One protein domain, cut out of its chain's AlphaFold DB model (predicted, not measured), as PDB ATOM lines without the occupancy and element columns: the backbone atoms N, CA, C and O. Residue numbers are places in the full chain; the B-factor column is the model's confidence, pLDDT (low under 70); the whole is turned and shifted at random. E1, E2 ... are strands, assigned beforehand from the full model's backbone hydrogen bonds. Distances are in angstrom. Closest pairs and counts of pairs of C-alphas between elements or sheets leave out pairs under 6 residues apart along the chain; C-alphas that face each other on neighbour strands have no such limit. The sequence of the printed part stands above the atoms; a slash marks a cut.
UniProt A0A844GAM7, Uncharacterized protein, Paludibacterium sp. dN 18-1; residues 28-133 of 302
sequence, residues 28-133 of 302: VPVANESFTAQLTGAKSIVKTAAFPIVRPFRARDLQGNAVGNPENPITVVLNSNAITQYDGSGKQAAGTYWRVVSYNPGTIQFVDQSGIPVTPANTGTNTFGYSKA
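What this domain is: This is residues 28 to 133 of the 302 residues of an uncharacterized protein of Paludibacterium sp. dN 18-1 (UniProt A0A844GAM7). Two small antiparallel sheets stand partly face to face, E1, E9, E5 and E6 in one and E2, E8 and E7 in the other, and they come near each other where E6 meets E7. The hairpin E3 and E4 reaches away from this body as an arm. The printed part has 106 residues with nine named strands, E1 to E9 in order along the chain, and no named helix. It is all strand in class, though only 46 residues are in named elements. The whole is compact, with a radius of gyration of the C-alphas of 13.9 A and spans of 43 by 33 by 23 A.

How they stand to each other: Begin at E1, residues 28 to 34, an edge strand of the sheet of four. Its antiparallel neighbour is E9, residues 127 to 132, with N 30 and O 130 2.8 A apart, within hydrogen-bond range. Next is E5, residues 75 to 78, antiparallel to E9; look at N 77 and O 127, 2.9 A. E6, residues 81 to 83, is the other edge strand and makes a hairpin with E5, with N 83 and O 76 at 3.0 A. From edge to edge the strands' lines turn by 52 degrees. Now go to E2, residues 45 to 47, antiparallel to E8, residues 107 to 112, with N 46 and O 108 at 2.9 A. E8 and E7, residues 96 to 102, form a hairpin, with N 99 and O 109 at 2.9 A. Between the sheets, the closest C-alphas of E6 and E7 are those of Ile 83 and Tyr 97, 5.8 A. E3, residues 57 to 60, and E4, residues 66 to 71, form a hairpin of their own, with N 67 and O 59 at 2.8 A; E3 is apart from E5 and E4 from E9.

Where its parts are: Find C-alpha 28 at (-45.263, 26.615, 18.099); from there E1 runs 16.9 A to Ser 34. E7 begins at C-alpha 96, (-31.728, 11.595, -0.352), and spans 18.9 A, and E8 spans 16.9 A. E4 spans 11.7 A. E9 spans 14.9 A and ends at C-alpha 132, (-40.076, 25.521, 17.772).

The domain as a whole: The two C-alphas farthest apart are those of Thr 40 and Leu 62, 43.4 A. The printed part has no cut. The links E6 to E7 and E8 to E9 are long, with 12 and 14 residues. The mean pLDDT of the printed part is 92.9, and no printed residue is under 70.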
ATOM      1  N   VAL A  28     -44.621  25.846  19.174       96.44
ATOM      2  CA  VAL A  28     -45.263  26.615  18.099       96.44
ATOM      3  C   VAL A  28     -44.837  26.046  16.747       96.44
ATOM      4  O   VAL A  28     -43.634  25.869  16.530       96.44
ATOM      5  N   PRO A  29     -45.775  25.749  15.829       96.56
ATOM      6  CA  PRO A  29     -45.429  25.276  14.497       96.56
ATOM      7  C   PRO A  29     -44.762  26.385  13.676       96.56
ATOM      8  O   PRO A  29     -45.210  27.530  13.660       96.56
ATOM      9  N   VAL A  30     -43.705  26.017  12.962       96.88
ATOM     10  CA  VAL A  30     -43.052  26.817  11.928       96.88
ATOM     11  C   VAL A  30     -43.309  26.104  10.608       96.88
ATOM     12  O   VAL A  30     -42.914  24.952  10.435       96.88
ATOM     13  N   ALA A  31     -44.014  26.770   9.698       95.56
ATOM     14  CA  ALA A  31     -44.372  26.217   8.399       95.56
ATOM     15  C   ALA A  31     -43.563  26.890   7.290       95.56
ATOM     16  O   ALA A  31     -43.394  28.108   7.299       95.56
ATOM     17  N   ASN A  32     -43.137  26.093   6.310       93.94
ATOM     18  CA  ASN A  32     -42.505  26.557   5.077       93.94
ATOM     19  C   ASN A  32     -41.286  27.473   5.292       93.94
ATOM     20  O   ASN A  32     -41.061  28.400   4.514       93.94
ATOM     21  N   GLU A  33     -40.485  27.221   6.328       96.50
ATOM     22  CA  GLU A  33     -39.248  27.971   6.534       96.50
ATOM     23  C   GLU A  33     -38.263  27.647   5.412       96.50
ATOM     24  O   GLU A  33     -37.867  26.496   5.242       96.50
ATOM     25  N   SER A  34     -37.868  28.658   4.643       95.75
ATOM     26  CA  SER A  34     -36.942  28.474   3.530       95.75
ATOM     27  C   SER A  34     -35.509  28.267   4.017       95.75
ATOM     28  O   SER A  34     -34.983  29.074   4.784       95.75
ATOM     29  N   PHE A  35     -34.853  27.225   3.504       94.62
ATOM     30  CA  PHE A  35     -33.413  26.998   3.677       94.62
ATOM     31  C   PHE A  35     -32.639  27.080   2.352       94.62
ATOM     32  O   PHE A  35     -31.451  26.766   2.306       94.62
ATOM     33  N   THR A  36     -33.283  27.558   1.280       93.81
ATOM     34  CA  THR A  36     -32.716  27.677  -0.073       93.81
ATOM     35  C   THR A  36     -31.343  28.356  -0.095       93.81
ATOM     36  O   THR A  36     -30.432  27.874  -0.762       93.81
ATOM     37  N   ALA A  37     -31.162  29.439   0.667       91.69
ATOM     38  CA  ALA A  37     -29.908  30.198   0.702       91.69
ATOM     39  C   ALA A  37     -28.715  29.420   1.294       91.69
ATOM     40  O   ALA A  37     -27.571  29.828   1.119       91.69
ATOM     41  N   GLN A  38     -28.967  28.311   1.997       91.88
ATOM     42  CA  GLN A  38     -27.930  27.484   2.620       91.88
ATOM     43  C   GLN A  38     -27.441  26.355   1.698       91.88
ATOM     44  O   GLN A  38     -26.379  25.782   1.934       91.88
ATOM     45  N   LEU A  39     -28.185  26.044   0.630       90.31
ATOM     46  CA  LEU A  39     -27.829  25.011  -0.340       90.31
ATOM     47  C   LEU A  39     -26.883  25.568  -1.409       90.31
ATOM     48  O   LEU A  39     -27.296  25.960  -2.498       90.31
ATOM     49  N   THR A  40     -25.589  25.583  -1.100       84.00
ATOM     50  CA  THR A  40     -24.535  26.032  -2.026       84.00
ATOM     51  C   THR A  40     -23.901  24.893  -2.833       84.00
ATOM     52  O   THR A  40     -22.968  25.127  -3.592       84.00
ATOM     53  N   GLY A  41     -24.355  23.647  -2.648       81.44
ATOM     54  CA  GLY A  41     -23.731  22.449  -3.227       81.44
ATOM     55  C   GLY A  41     -22.455  21.978  -2.513       81.44
ATOM     56  O   GLY A  41     -21.953  20.903  -2.823       81.44
ATOM     57  N   ALA A  42     -21.959  22.731  -1.523       83.75
ATOM     58  CA  ALA A  42     -20.758  22.397  -0.747       83.75
ATOM     59  C   ALA A  42     -21.052  21.932   0.692       83.75
ATOM     60  O   ALA A  42     -20.167  21.421   1.376       83.75
ATOM     61  N   LYS A  43     -22.285  22.121   1.173       84.88
ATOM     62  CA  LYS A  43     -22.686  21.840   2.557       84.88
ATOM     63  C   LYS A  43     -23.742  20.741   2.596       84.88
ATOM     64  O   LYS A  43     -24.692  20.761   1.819       84.88
ATOM     65  N   SER A  44     -23.561  19.777   3.501       91.50
ATOM     66  CA  SER A  44     -24.538  18.704   3.757       91.50
ATOM     67  C   SER A  44     -25.441  19.010   4.945       91.50
ATOM     68  O   SER A  44     -26.453  18.341   5.137       91.50
ATOM     69  N   ILE A  45     -25.076  20.012   5.745       94.75
ATOM     70  CA  ILE A  45     -25.775  20.424   6.958       94.75
ATOM     71  C   ILE A  45     -26.374  21.803   6.720       94.75
ATOM     72  O   ILE A  45     -25.719  22.685   6.172       94.75
ATOM     73  N   VAL A  46     -27.611  21.971   7.166       95.12
ATOM     74  CA  VAL A  46     -28.341  23.236   7.181       95.12
ATOM     75  C   VAL A  46     -28.909  23.478   8.580       95.12
ATOM     76  O   VAL A  46     -29.096  22.546   9.368       95.12
ATOM     77  N   LYS A  47     -29.179  24.738   8.903       95.12
ATOM     78  CA  LYS A  47     -29.749  25.176  10.181       95.12
ATOM     79  C   LYS A  47     -31.125  25.792   9.986       95.12
ATOM     80  O   LYS A  47     -31.379  26.445   8.975       95.12
ATOM     81  N   THR A  48     -31.992  25.648  10.975       95.56
ATOM     82  CA  THR A  48     -33.260  26.381  10.994       95.56
ATOM     83  C   THR A  48     -33.056  27.840  11.416       95.56
ATOM     84  O   THR A  48     -32.021  28.197  11.971       95.56
ATOM     85  N   ALA A  49     -34.007  28.732  11.176       93.69
ATOM     86  CA  ALA A  49     -33.983  30.089  11.720       93.69
ATOM     87  C   ALA A  49     -34.542  30.101  13.149       93.69
ATOM     88  O   ALA A  49     -33.941  30.675  14.060       93.69
ATOM     89  N   ALA A  50     -35.663  29.412  13.364       92.88
ATOM     90  CA  ALA A  50     -36.253  29.221  14.677       92.88
ATOM     91  C   ALA A  50     -35.681  27.960  15.356       92.88
ATOM     92  O   ALA A  50     -35.881  26.829  14.924       92.88
ATOM     93  N   PHE A  51     -34.966  28.156  16.460       93.38
ATOM     94  CA  PHE A  51     -34.409  27.078  17.279       93.38
ATOM     95  C   PHE A  51     -34.701  27.352  18.759       93.38
ATOM     96  O   PHE A  51     -34.965  28.509  19.121       93.38
ATOM     97  N   PRO A  52     -34.675  26.330  19.626       96.12
ATOM     98  CA  PRO A  52     -34.524  24.888  19.361       96.12
ATOM     99  C   PRO A  52     -35.708  24.234  18.639       96.12
ATOM    100  O   PRO A  52     -36.839  24.723  18.709       96.12
ATOM    101  N   ILE A  53     -35.447  23.100  17.987       96.19
ATOM    102  CA  ILE A  53     -36.461  22.264  17.328       96.19
ATOM    103  C   ILE A  53     -37.001  21.245  18.336       96.19
ATOM    104  O   ILE A  53     -36.235  20.575  19.026       96.19
ATOM    105  N   VAL A  54     -38.320  21.074  18.400       96.19
ATOM    106  CA  VAL A  54     -38.937  20.033  19.229       96.19
ATOM    107  C   VAL A  54     -38.771  18.669  18.568       96.19
ATOM    108  O   VAL A  54     -39.107  18.491  17.398       96.19
ATOM    109  N   ARG A  55     -38.305  17.676  19.331       94.00
ATOM    110  CA  ARG A  55     -38.185  16.298  18.843       94.00
ATOM    111  C   ARG A  55     -39.562  15.706  18.478       94.00
ATOM    112  O   ARG A  55     -40.434  15.655  19.355       94.00
ATOM    113  N   PRO A  56     -39.747  15.189  17.245       93.62
ATOM    114  CA  PRO A  56     -40.967  14.492  16.857       93.62
ATOM    115  C   PRO A  56     -41.212  13.257  17.715       93.62
ATOM    116  O   PRO A  56     -40.276  12.547  18.097       93.62
ATOM    117  N   PHE A  57     -42.480  12.956  17.974       92.31
ATOM    118  CA  PHE A  57     -42.862  11.751  18.695       92.31
ATOM    119  C   PHE A  57     -44.095  11.105  18.112       92.31
ATOM    120  O   PHE A  57     -45.063  11.760  17.744       92.31
ATOM    121  N   ARG A  58     -44.079   9.781  18.104       89.88
ATOM    122  CA  ARG A  58     -45.263   8.983  17.852       89.88
ATOM    123  C   ARG A  58     -45.176   7.755  18.735       89.88
ATOM    124  O   ARG A  58     -44.151   7.072  18.731       89.88
ATOM    125  N   ALA A  59     -46.225   7.516  19.516       86.56
ATOM    126  CA  ALA A  59     -46.300   6.321  20.336       86.56
ATOM    127  C   ALA A  59     -46.268   5.089  19.426       86.56
ATOM    128  O   ALA A  59     -46.772   5.127  18.300       86.56
ATOM    129  N   ARG A  60     -45.659   4.010  19.910       86.94
ATOM    130  CA  ARG A  60     -45.690   2.710  19.249       86.94
ATOM    131  C   ARG A  60     -46.285   1.684  20.197       86.94
ATOM    132  O   ARG A  60     -46.083   1.794  21.406       86.94
ATOM    133  N   ASP A  61     -47.037   0.744  19.648       84.19
ATOM    134  CA  ASP A  61     -47.522  -0.411  20.397       84.19
ATOM    135  C   ASP A  61     -46.385  -1.426  20.648       84.19
ATOM    136  O   ASP A  61     -45.234  -1.213  20.257       84.19
ATOM    137  N   LEU A  62     -46.705  -2.541  21.312       77.81
ATOM    138  CA  LEU A  62     -45.741  -3.610  21.610       77.81
ATOM    139  C   LEU A  62     -45.231  -4.337  20.355       77.81
ATOM    140  O   LEU A  62     -44.182  -4.972  20.408       77.81
ATOM    141  N   GLN A  63     -45.953  -4.237  19.237       80.56
ATOM    142  CA  GLN A  63     -45.575  -4.807  17.942       80.56
ATOM    143  C   GLN A  63     -44.757  -3.816  17.094       80.56
ATOM    144  O   GLN A  63     -44.268  -4.168  16.023       80.56
ATOM    145  N   GLY A  64     -44.578  -2.581  17.572       79.94
ATOM    146  CA  GLY A  64     -43.855  -1.518  16.884       79.94
ATOM    147  C   GLY A  64     -44.708  -0.686  15.921       79.94
ATOM    148  O   GLY A  64     -44.167   0.233  15.295       79.94
ATOM    149  N   ASN A  65     -46.017  -0.929  15.814       86.88
ATOM    150  CA  ASN A  65     -46.903  -0.133  14.966       86.88
ATOM    151  C   ASN A  65     -47.128   1.244  15.576       86.88
ATOM    152  O   ASN A  65     -47.188   1.416  16.793       86.88
ATOM    153  N   ALA A  66     -47.254   2.252  14.720       89.31
ATOM    154  CA  ALA A  66     -47.442   3.617  15.166       89.31
ATOM    155  C   ALA A  66     -48.891   3.862  15.623       89.31
ATOM    156  O   ALA A  66     -49.834   3.614  14.876       89.31
ATOM    157  N   VAL A  67     -49.057   4.407  16.826       89.25
ATOM    158  CA  VAL A  67     -50.354   4.670  17.456       89.25
ATOM    159  C   VAL A  67     -50.644   6.169  17.434       89.25
ATOM    160  O   VAL A  67     -49.813   6.986  17.838       89.25
ATOM    161  N   GLY A  68     -51.842   6.534  16.970       89.06
ATOM    162  CA  GLY A  68     -52.295   7.924  16.887       89.06
ATOM    163  C   GLY A  68     -51.522   8.775  15.871       89.06
ATOM    164  O   GLY A  68     -50.798   8.262  15.009       89.06
ATOM    165  N   ASN A  69     -51.692  10.094  15.979       91.50
ATOM    166  CA  ASN A  69     -51.039  11.081  15.118       91.50
ATOM    167  C   ASN A  69     -49.634  11.443  15.627       91.50
ATOM    168  O   ASN A  69     -49.406  11.435  16.841       91.50
ATOM    169  N   PRO A  70     -48.692  11.781  14.725       91.94
ATOM    170  CA  PRO A  70     -47.391  12.294  15.130       91.94
ATOM    171  C   PRO A  70     -47.535  13.633  15.867       91.94
ATOM    172  O   PRO A  70     -48.261  14.530  15.447       91.94
ATOM    173  N   GLU A  71     -46.812  13.762  16.970       93.38
ATOM    174  CA  GLU A  71     -46.643  14.981  17.750       93.38
ATOM    175  C   GLU A  71     -45.392  15.719  17.252       93.38
ATOM    176  O   GLU A  71     -44.314  15.124  17.193       93.38
ATOM    177  N   ASN A  72     -45.541  17.005  16.912       94.12
ATOM    178  CA  ASN A  72     -44.474  17.878  16.399       94.12
ATOM    179  C   ASN A  72     -43.689  17.260  15.218       94.12
ATOM    180  O   ASN A  72     -42.475  17.072  15.328       94.12
ATOM    181  N   PRO A  73     -44.354  16.871  14.109       95.31
ATOM    182  CA  PRO A  73     -43.666  16.277  12.966       95.31
ATOM    183  C   PRO A  73     -42.682  17.267  12.332       95.31
ATOM    184  O   PRO A  73     -42.936  18.470  12.294       95.31
ATOM    185  N   ILE A  74     -41.584  16.734  11.794       96.44
ATOM    186  CA  ILE A  74     -40.684  17.475  10.906       96.44
ATOM    187  C   ILE A  74     -40.975  17.028   9.475       96.44
ATOM    188  O   ILE A  74     -40.962  15.832   9.178       96.44
ATOM    189  N   THR A  75     -41.233  17.990   8.599       96.44
ATOM    190  CA  THR A  75     -41.364  17.802   7.158       96.44
ATOM    191  C   THR A  75     -40.253  18.563   6.454       96.44
ATOM    192  O   THR A  75     -39.893  19.677   6.838       96.44
ATOM    193  N   VAL A  76     -39.682  17.943   5.424       97.00
ATOM    194  CA  VAL A  76     -38.596  18.530   4.643       97.00
ATOM    195  C   VAL A  76     -38.944  18.406   3.172       97.00
ATOM    196  O   VAL A  76     -39.166  17.303   2.671       97.00
ATOM    197  N   VAL A  77     -38.996  19.545   2.491       96.94
ATOM    198  CA  VAL A  77     -39.108  19.622   1.037       96.94
ATOM    199  C   VAL A  77     -37.751  20.052   0.508       96.94
ATOM    200  O   VAL A  77     -37.255  21.113   0.880       96.94
ATOM    201  N   LEU A  78     -37.148  19.217  -0.332       95.56
ATOM    202  CA  LEU A  78     -35.873  19.460  -0.994       95.56
ATOM    203  C   LEU A  78     -36.112  19.458  -2.505       95.56
ATOM    204  O   LEU A  78     -36.605  18.476  -3.058       95.56
ATOM    205  N   ASN A  79     -35.772  20.557  -3.175       94.50
ATOM    206  CA  ASN A  79     -35.971  20.762  -4.608       94.50
ATOM    207  C   ASN A  79     -37.396  20.398  -5.059       94.50
ATOM    208  O   ASN A  79     -37.594  19.631  -5.999       94.50
ATOM    209  N   SER A  80     -38.386  20.931  -4.336       94.81
ATOM    210  CA  SER A  80     -39.825  20.718  -4.541       94.81
ATOM    211  C   SER A  80     -40.328  19.285  -4.303       94.81
ATOM    212  O   SER A  80     -41.509  19.018  -4.513       94.81
ATOM    213  N   ASN A  81     -39.479  18.379  -3.812       94.88
ATOM    214  CA  ASN A  81     -39.846  17.009  -3.467       94.88
ATOM    215  C   ASN A  81     -39.831  16.807  -1.950       94.88
ATOM    216  O   ASN A  81     -38.875  17.181  -1.271       94.88
ATOM    217  N   ALA A  82     -40.875  16.185  -1.405       95.38
ATOM    218  CA  ALA A  82     -40.881  15.787  -0.004       95.38
ATOM    219  C   ALA A  82     -39.906  14.620   0.206       95.38
ATOM    220  O   ALA A  82     -40.052  13.566  -0.414       95.38
ATOM    221  N   ILE A  83     -38.930  14.802   1.093       95.62
ATOM    222  CA  ILE A  83     -37.964  13.759   1.452       95.62
ATOM    223  C   ILE A  83     -38.262  13.204   2.846       95.62
ATOM    224  O   ILE A  83     -38.769  13.893   3.737       95.62
ATOM    225  N   THR A  84     -37.954  11.926   3.043       95.44
ATOM    226  CA  THR A  84     -38.242  11.220   4.296       95.44
ATOM    227  C   THR A  84     -37.032  11.202   5.226       95.44
ATOM    228  O   THR A  84     -35.904  11.506   4.828       95.44
ATOM    229  N   GLN A  85     -37.278  10.897   6.500       94.94
ATOM    230  CA  GLN A  85     -36.220  10.797   7.495       94.94
ATOM    231  C   GLN A  85     -35.357   9.557   7.227       94.94
ATOM    232  O   GLN A  85     -35.878   8.491   6.893       94.94
ATOM    233  N   TYR A  86     -34.049   9.678   7.427       95.31
ATOM    234  CA  TYR A  86     -33.142   8.535   7.450       95.31
ATOM    235  C   TYR A  86     -33.474   7.635   8.649       95.31
ATOM    236  O   TYR A  86     -33.489   8.106   9.790       95.31
ATOM    237  N   ASP A  87     -33.752   6.355   8.399       89.69
ATOM    238  CA  ASP A  87     -34.219   5.410   9.424       89.69
ATOM    239  C   ASP A  87     -33.126   4.460   9.941       89.69
ATOM    240  O   ASP A  87     -33.340   3.759  10.931       89.69
ATOM    241  N   GLY A  88     -31.947   4.451   9.308       88.19
ATOM    242  CA  GLY A  88     -30.808   3.625   9.715       88.19
ATOM    243  C   GLY A  88     -31.018   2.115   9.571       88.19
ATOM    244  O   GLY A  88     -30.203   1.346  10.072       88.19
ATOM    245  N   SER A  89     -32.087   1.674   8.904       88.44
ATOM    246  CA  SER A  89     -32.421   0.253   8.744       88.44
ATOM    247  C   SER A  89     -31.542  -0.474   7.725       88.44
ATOM    248  O   SER A  89     -31.534  -1.705   7.695       88.44
ATOM    249  N   GLY A  90     -30.863   0.274   6.847       88.69
ATOM    250  CA  GLY A  90     -30.161  -0.263   5.679       88.69
ATOM    251  C   GLY A  90     -31.094  -0.809   4.589       88.69
ATOM    252  O   GLY A  90     -30.624  -1.449   3.656       88.69
ATOM    253  N   LYS A  91     -32.413  -0.588   4.707       90.06
ATOM    254  CA  LYS A  91     -33.439  -1.061   3.759       90.06
ATOM    255  C   LYS A  91     -34.118   0.070   2.984       90.06
ATOM    256  O   LYS A  91     -35.057  -0.186   2.232       90.06
ATOM    257  N   GLN A  92     -33.688   1.312   3.188       91.94
ATOM    258  CA  GLN A  92     -34.230   2.458   2.464       91.94
ATOM    259  C   GLN A  92     -33.823   2.383   0.986       91.94
ATOM    260  O   GLN A  92     -32.716   1.956   0.657       91.94
ATOM    261  N   ALA A  93     -34.740   2.759   0.092       94.00
ATOM    262  CA  ALA A  93     -34.464   2.817  -1.341       94.00
ATOM    263  C   ALA A  93     -33.386   3.870  -1.651       94.00
ATOM    264  O   ALA A  93     -33.121   4.755  -0.846       94.00
ATOM    265  N   ALA A  94     -32.764   3.795  -2.828       94.31
ATOM    266  CA  ALA A  94     -31.780   4.796  -3.231       94.31
ATOM    267  C   ALA A  94     -32.414   6.198  -3.295       94.31
ATOM    268  O   ALA A  94     -33.443   6.388  -3.945       94.31
ATOM    269  N   GLY A  95     -31.798   7.176  -2.627       93.19
ATOM    270  CA  GLY A  95     -32.322   8.537  -2.565       93.19
ATOM    271  C   GLY A  95     -31.680   9.393  -1.478       93.19
ATOM    272  O   GLY A  95     -30.794   8.945  -0.752       93.19
ATOM    273  N   THR A  96     -32.155  10.634  -1.374       95.25
ATOM    274  CA  THR A  96     -31.728  11.595  -0.352       95.25
ATOM    275  C   THR A  96     -32.715  11.615   0.808       95.25
ATOM    276  O   THR A  96     -33.922  11.773   0.620       95.25
ATOM    277  N   TYR A  97     -32.178  11.528   2.016       96.81
ATOM    278  CA  TYR A  97     -32.893  11.521   3.280       96.81
ATOM    279  C   TYR A  97     -32.371  12.631   4.186       96.81
ATOM    280  O   TYR A  97     -31.271  13.153   3.998       96.81
ATOM    281  N   TRP A  98     -33.149  12.991   5.201       96.25
ATOM    282  CA  TRP A  98     -32.713  13.939   6.224       96.25
ATOM    283  C   TRP A  98     -32.535  13.253   7.576       96.25
ATOM    284  O   TRP A  98     -33.285  12.349   7.946       96.25
ATOM    285  N   ARG A  99     -31.562  13.714   8.357       94.88
ATOM    286  CA  ARG A  99     -31.406  13.356   9.770       94.88
ATOM    287  C   ARG A  99     -31.151  14.601  10.601       94.88
ATOM    288  O   ARG A  99     -30.490  15.528  10.146       94.88
ATOM    289  N   VAL A 100     -31.658  14.621  11.827       94.00
ATOM    290  CA  VAL A 100     -31.334  15.695  12.773       94.00
ATOM    291  C   VAL A 100     -29.950  15.428  13.347       94.00
ATOM    292  O   VAL A 100     -29.689  14.316  13.802       94.00
ATOM    293  N   VAL A 101     -29.079  16.436  13.316       93.06
ATOM    294  CA  VAL A 101     -27.758  16.382  13.958       93.06
ATOM    295  C   VAL A 101     -27.873  16.846  15.406       93.06
ATOM    296  O   VAL A 101     -27.433  16.139  16.304       93.06
ATOM    297  N   SER A 102     -28.518  17.991  15.646       93.06
ATOM    298  CA  SER A 102     -28.854  18.436  17.001       93.06
ATOM    299  C   SER A 102     -30.154  19.236  17.023       93.06
ATOM    300  O   SER A 102     -30.384  20.137  16.210       93.06
ATOM    301  N   TYR A 103     -31.016  18.918  17.990       94.75
ATOM    302  CA  TYR A 103     -32.273  19.633  18.221       94.75
ATOM    303  C   TYR A 103     -32.050  21.014  18.857       94.75
ATOM    304  O   TYR A 103     -32.901  21.891  18.706       94.75
ATOM    305  N   ASN A 104     -30.914  21.237  19.536       93.75
ATOM    306  CA  ASN A 104     -30.655  22.473  20.283       93.75
ATOM    307  C   ASN A 104     -30.310  23.661  19.365       93.75
ATOM    308  O   ASN A 104     -31.085  24.618  19.358       93.75
ATOM    309  N   PRO A 105     -29.250  23.622  18.528       92.44
ATOM    310  CA  PRO A 105     -28.991  24.646  17.522       92.44
ATOM    311  C   PRO A 105     -29.933  24.525  16.315       92.44
ATOM    312  O   PRO A 105     -29.980  25.448  15.500       92.44
ATOM    313  N   GLY A 106     -30.684  23.422  16.200       94.06
ATOM    314  CA  GLY A 106     -31.625  23.173  15.111       94.06
ATOM    315  C   GLY A 106     -30.916  22.862  13.797       94.06
ATOM    316  O   GLY A 106     -31.071  23.592  12.822       94.06
ATOM    317  N   THR A 107     -30.100  21.807  13.783       94.94
ATOM    318  CA  THR A 107     -29.264  21.429  12.636       94.94
ATOM    319  C   THR A 107     -29.725  20.114  12.022       94.94
ATOM    320  O   THR A 107     -29.952  19.117  12.713       94.94
ATOM    321  N   ILE A 108     -29.869  20.110  10.698       96.00
ATOM    322  CA  ILE A 108     -30.356  18.977   9.907       96.00
ATOM    323  C   ILE A 108     -29.323  18.674   8.825       96.00
ATOM    324  O   ILE A 108     -28.814  19.583   8.177       96.00
ATOM    325  N   GLN A 109     -29.013  17.395   8.637       96.19
ATOM    326  CA  GLN A 109     -28.083  16.914   7.625       96.19
ATOM    327  C   GLN A 109     -28.805  16.094   6.562       96.19
ATOM    328  O   GLN A 109     -29.646  15.253   6.889       96.19
ATOM    329  N   PHE A 110     -28.420  16.298   5.308       96.62
ATOM    330  CA  PHE A 110     -28.818  15.455   4.191       96.62
ATOM    331  C   PHE A 110     -27.847  14.290   4.035       96.62
ATOM    332  O   PHE A 110     -26.625  14.466   4.054       96.62
ATOM    333  N   VAL A 111     -28.401  13.094   3.888       96.62
ATOM    334  CA  VAL A 111     -27.657  11.847   3.716       96.62
ATOM    335  C   VAL A 111     -28.270  10.999   2.608       96.62
ATOM    336  O   VAL A 111     -29.433  11.186   2.260       96.62
ATOM    337  N   ASP A 112     -27.501  10.069   2.063       95.56
ATOM    338  CA  ASP A 112     -28.015   9.031   1.173       95.56
ATOM    339  C   ASP A 112     -28.663   7.869   1.960       95.56
ATOM    340  O   ASP A 112     -28.732   7.877   3.194       95.56
ATOM    341  N   GLN A 113     -29.120   6.838   1.247       93.50
ATOM    342  CA  GLN A 113     -29.702   5.623   1.832       93.50
ATOM    343  C   GLN A 113     -28.737   4.819   2.721       93.50
ATOM    344  O   GLN A 113     -29.177   3.975   3.502       93.50
ATOM    345  N   SER A 114     -27.431   5.070   2.607       92.81
ATOM    346  CA  SER A 114     -26.374   4.451   3.414       92.81
ATOM    347  C   SER A 114     -25.979   5.323   4.614       92.81
ATOM    348  O   SER A 114     -25.107   4.947   5.396       92.81
ATOM    349  N   GLY A 115     -26.598   6.498   4.772       92.31
ATOM    350  CA  GLY A 115     -26.272   7.460   5.818       92.31
ATOM    351  C   GLY A 115     -25.018   8.295   5.535       92.31
ATOM    352  O   GLY A 115     -24.528   8.963   6.457       92.31
ATOM    353  N   ILE A 116     -24.502   8.268   4.302       94.69
ATOM    354  CA  ILE A 116     -23.355   9.065   3.856       94.69
ATOM    355  C   ILE A 116     -23.828  10.496   3.573       94.69
ATOM    356  O   ILE A 116     -24.847  10.672   2.906       94.69
ATOM    357  N   PRO A 117     -23.127  11.536   4.064       95.62
ATOM    358  CA  PRO A 117     -23.496  12.924   3.804       95.62
ATOM    359  C   PRO A 117     -23.566  13.247   2.309       95.62
ATOM    360  O   PRO A 117     -22.632  12.956   1.565       95.62
ATOM    361  N   VAL A 118     -24.637  13.923   1.898       95.00
ATOM    362  CA  VAL A 118     -24.802  14.443   0.532       95.00
ATOM    363  C   VAL A 118     -24.937  15.959   0.562       95.00
ATOM    364  O   VAL A 118     -25.408  16.523   1.550       95.00
ATOM    365  N   THR A 119     -24.532  16.631  -0.514       94.31
ATOM    366  CA  THR A 119     -24.584  18.094  -0.645       94.31
ATOM    367  C   THR A 119     -25.536  18.491  -1.780       94.31
ATOM    368  O   THR A 119     -25.105  18.711  -2.914       94.31
ATOM    369  N   PRO A 120     -26.857  18.552  -1.528       90.50
ATOM    370  CA  PRO A 120     -27.818  18.859  -2.577       90.50
ATOM    371  C   PRO A 120     -27.573  20.242  -3.188       90.50
ATOM    372  O   PRO A 120     -27.369  21.227  -2.473       90.50
ATOM    373  N   ALA A 121     -27.639  20.322  -4.516       89.00
ATOM    374  CA  ALA A 121     -27.696  21.597  -5.215       89.00
ATOM    375  C   ALA A 121     -29.088  22.227  -5.057       89.00
ATOM    376  O   ALA A 121     -30.097  21.522  -4.977       89.00
ATOM    377  N   ASN A 122     -29.139  23.556  -5.048       90.31
ATOM    378  CA  ASN A 122     -30.388  24.304  -5.065       90.31
ATOM    379  C   ASN A 122     -30.981  24.327  -6.483       90.31
ATOM    380  O   ASN A 122     -30.544  25.110  -7.324       90.31
ATOM    381  N   THR A 123     -31.981  23.489  -6.744       89.56
ATOM    382  CA  THR A 123     -32.659  23.409  -8.049       89.56
ATOM    383  C   THR A 123     -34.175  23.609  -7.950       89.56
ATOM    384  O   THR A 123     -34.889  23.324  -8.908       89.56
ATOM    385  N   GLY A 124     -34.697  24.066  -6.805       90.69
ATOM    386  CA  GLY A 124     -36.139  24.219  -6.590       90.69
ATOM    387  C   GLY A 124     -36.515  24.813  -5.231       90.69
ATOM    388  O   GLY A 124     -35.736  25.531  -4.605       90.69
ATOM    389  N   THR A 125     -37.734  24.528  -4.766       93.75
ATOM    390  CA  THR A 125     -38.219  24.997  -3.461       93.75
ATOM    391  C   THR A 125     -37.665  24.127  -2.337       93.75
ATOM    392  O   THR A 125     -37.802  22.906  -2.368       93.75
ATOM    393  N   ASN A 126     -37.065  24.765  -1.331       96.12
ATOM    394  CA  ASN A 126     -36.406  24.097  -0.214       96.12
ATOM    395  C   ASN A 126     -36.960  24.627   1.108       96.12
ATOM    396  O   ASN A 126     -36.645  25.755   1.497       96.12
ATOM    397  N   THR A 127     -37.816  23.847   1.774       96.94
ATOM    398  CA  THR A 127     -38.512  24.291   2.988       96.94
ATOM    399  C   THR A 127     -38.553  23.260   4.111       96.94
ATOM    400  O   THR A 127     -38.641  22.051   3.889       96.94
ATOM    401  N   PHE A 128     -38.531  23.767   5.342       97.06
ATOM    402  CA  PHE A 128     -38.777  23.015   6.561       97.06
ATOM    403  C   PHE A 128     -40.165  23.320   7.129       97.06
ATOM    404  O   PHE A 128     -40.583  24.475   7.220       97.06
ATOM    405  N   GLY A 129     -40.863  22.275   7.569       97.19
ATOM    406  CA  GLY A 129     -41.970  22.362   8.516       97.19
ATOM    407  C   GLY A 129     -41.575  21.661   9.811       97.19
ATOM    408  O   GLY A 129     -41.118  20.524   9.774       97.19
ATOM    409  N   TYR A 130     -41.689  22.327  10.956       97.19
ATOM    410  CA  TYR A 130     -41.297  21.767  12.255       97.19
ATOM    411  C   TYR A 130     -41.985  22.516  13.402       97.19
ATOM    412  O   TYR A 130     -42.826  23.383  13.178       97.19
ATOM    413  N   SER A 131     -41.670  22.185  14.653       97.44
ATOM    414  CA  SER A 131     -42.140  22.947  15.818       97.44
ATOM    415  C   SER A 131     -40.966  23.527  16.595       97.44
ATOM    416  O   SER A 131     -40.002  22.818  16.884       97.44
ATOM    417  N   LYS A 132     -41.052  24.813  16.941       96.19
ATOM    418  CA  LYS A 132     -40.076  25.521  17.772       96.19
ATOM    419  C   LYS A 132     -40.437  25.372  19.248       96.19
ATOM    420  O   LYS A 132     -41.588  25.593  19.637       96.19
ATOM    421  N   ALA A 133     -39.439  25.073  20.075       96.12
ATOM    422  CA  ALA A 133     -39.578  25.101  21.525       96.12
ATOM    423  C   ALA A 133     -39.692  26.553  22.031       96.12
ATOM    424  O   ALA A 133     -38.837  27.393  21.747       96.12
TER     425      ALA A 133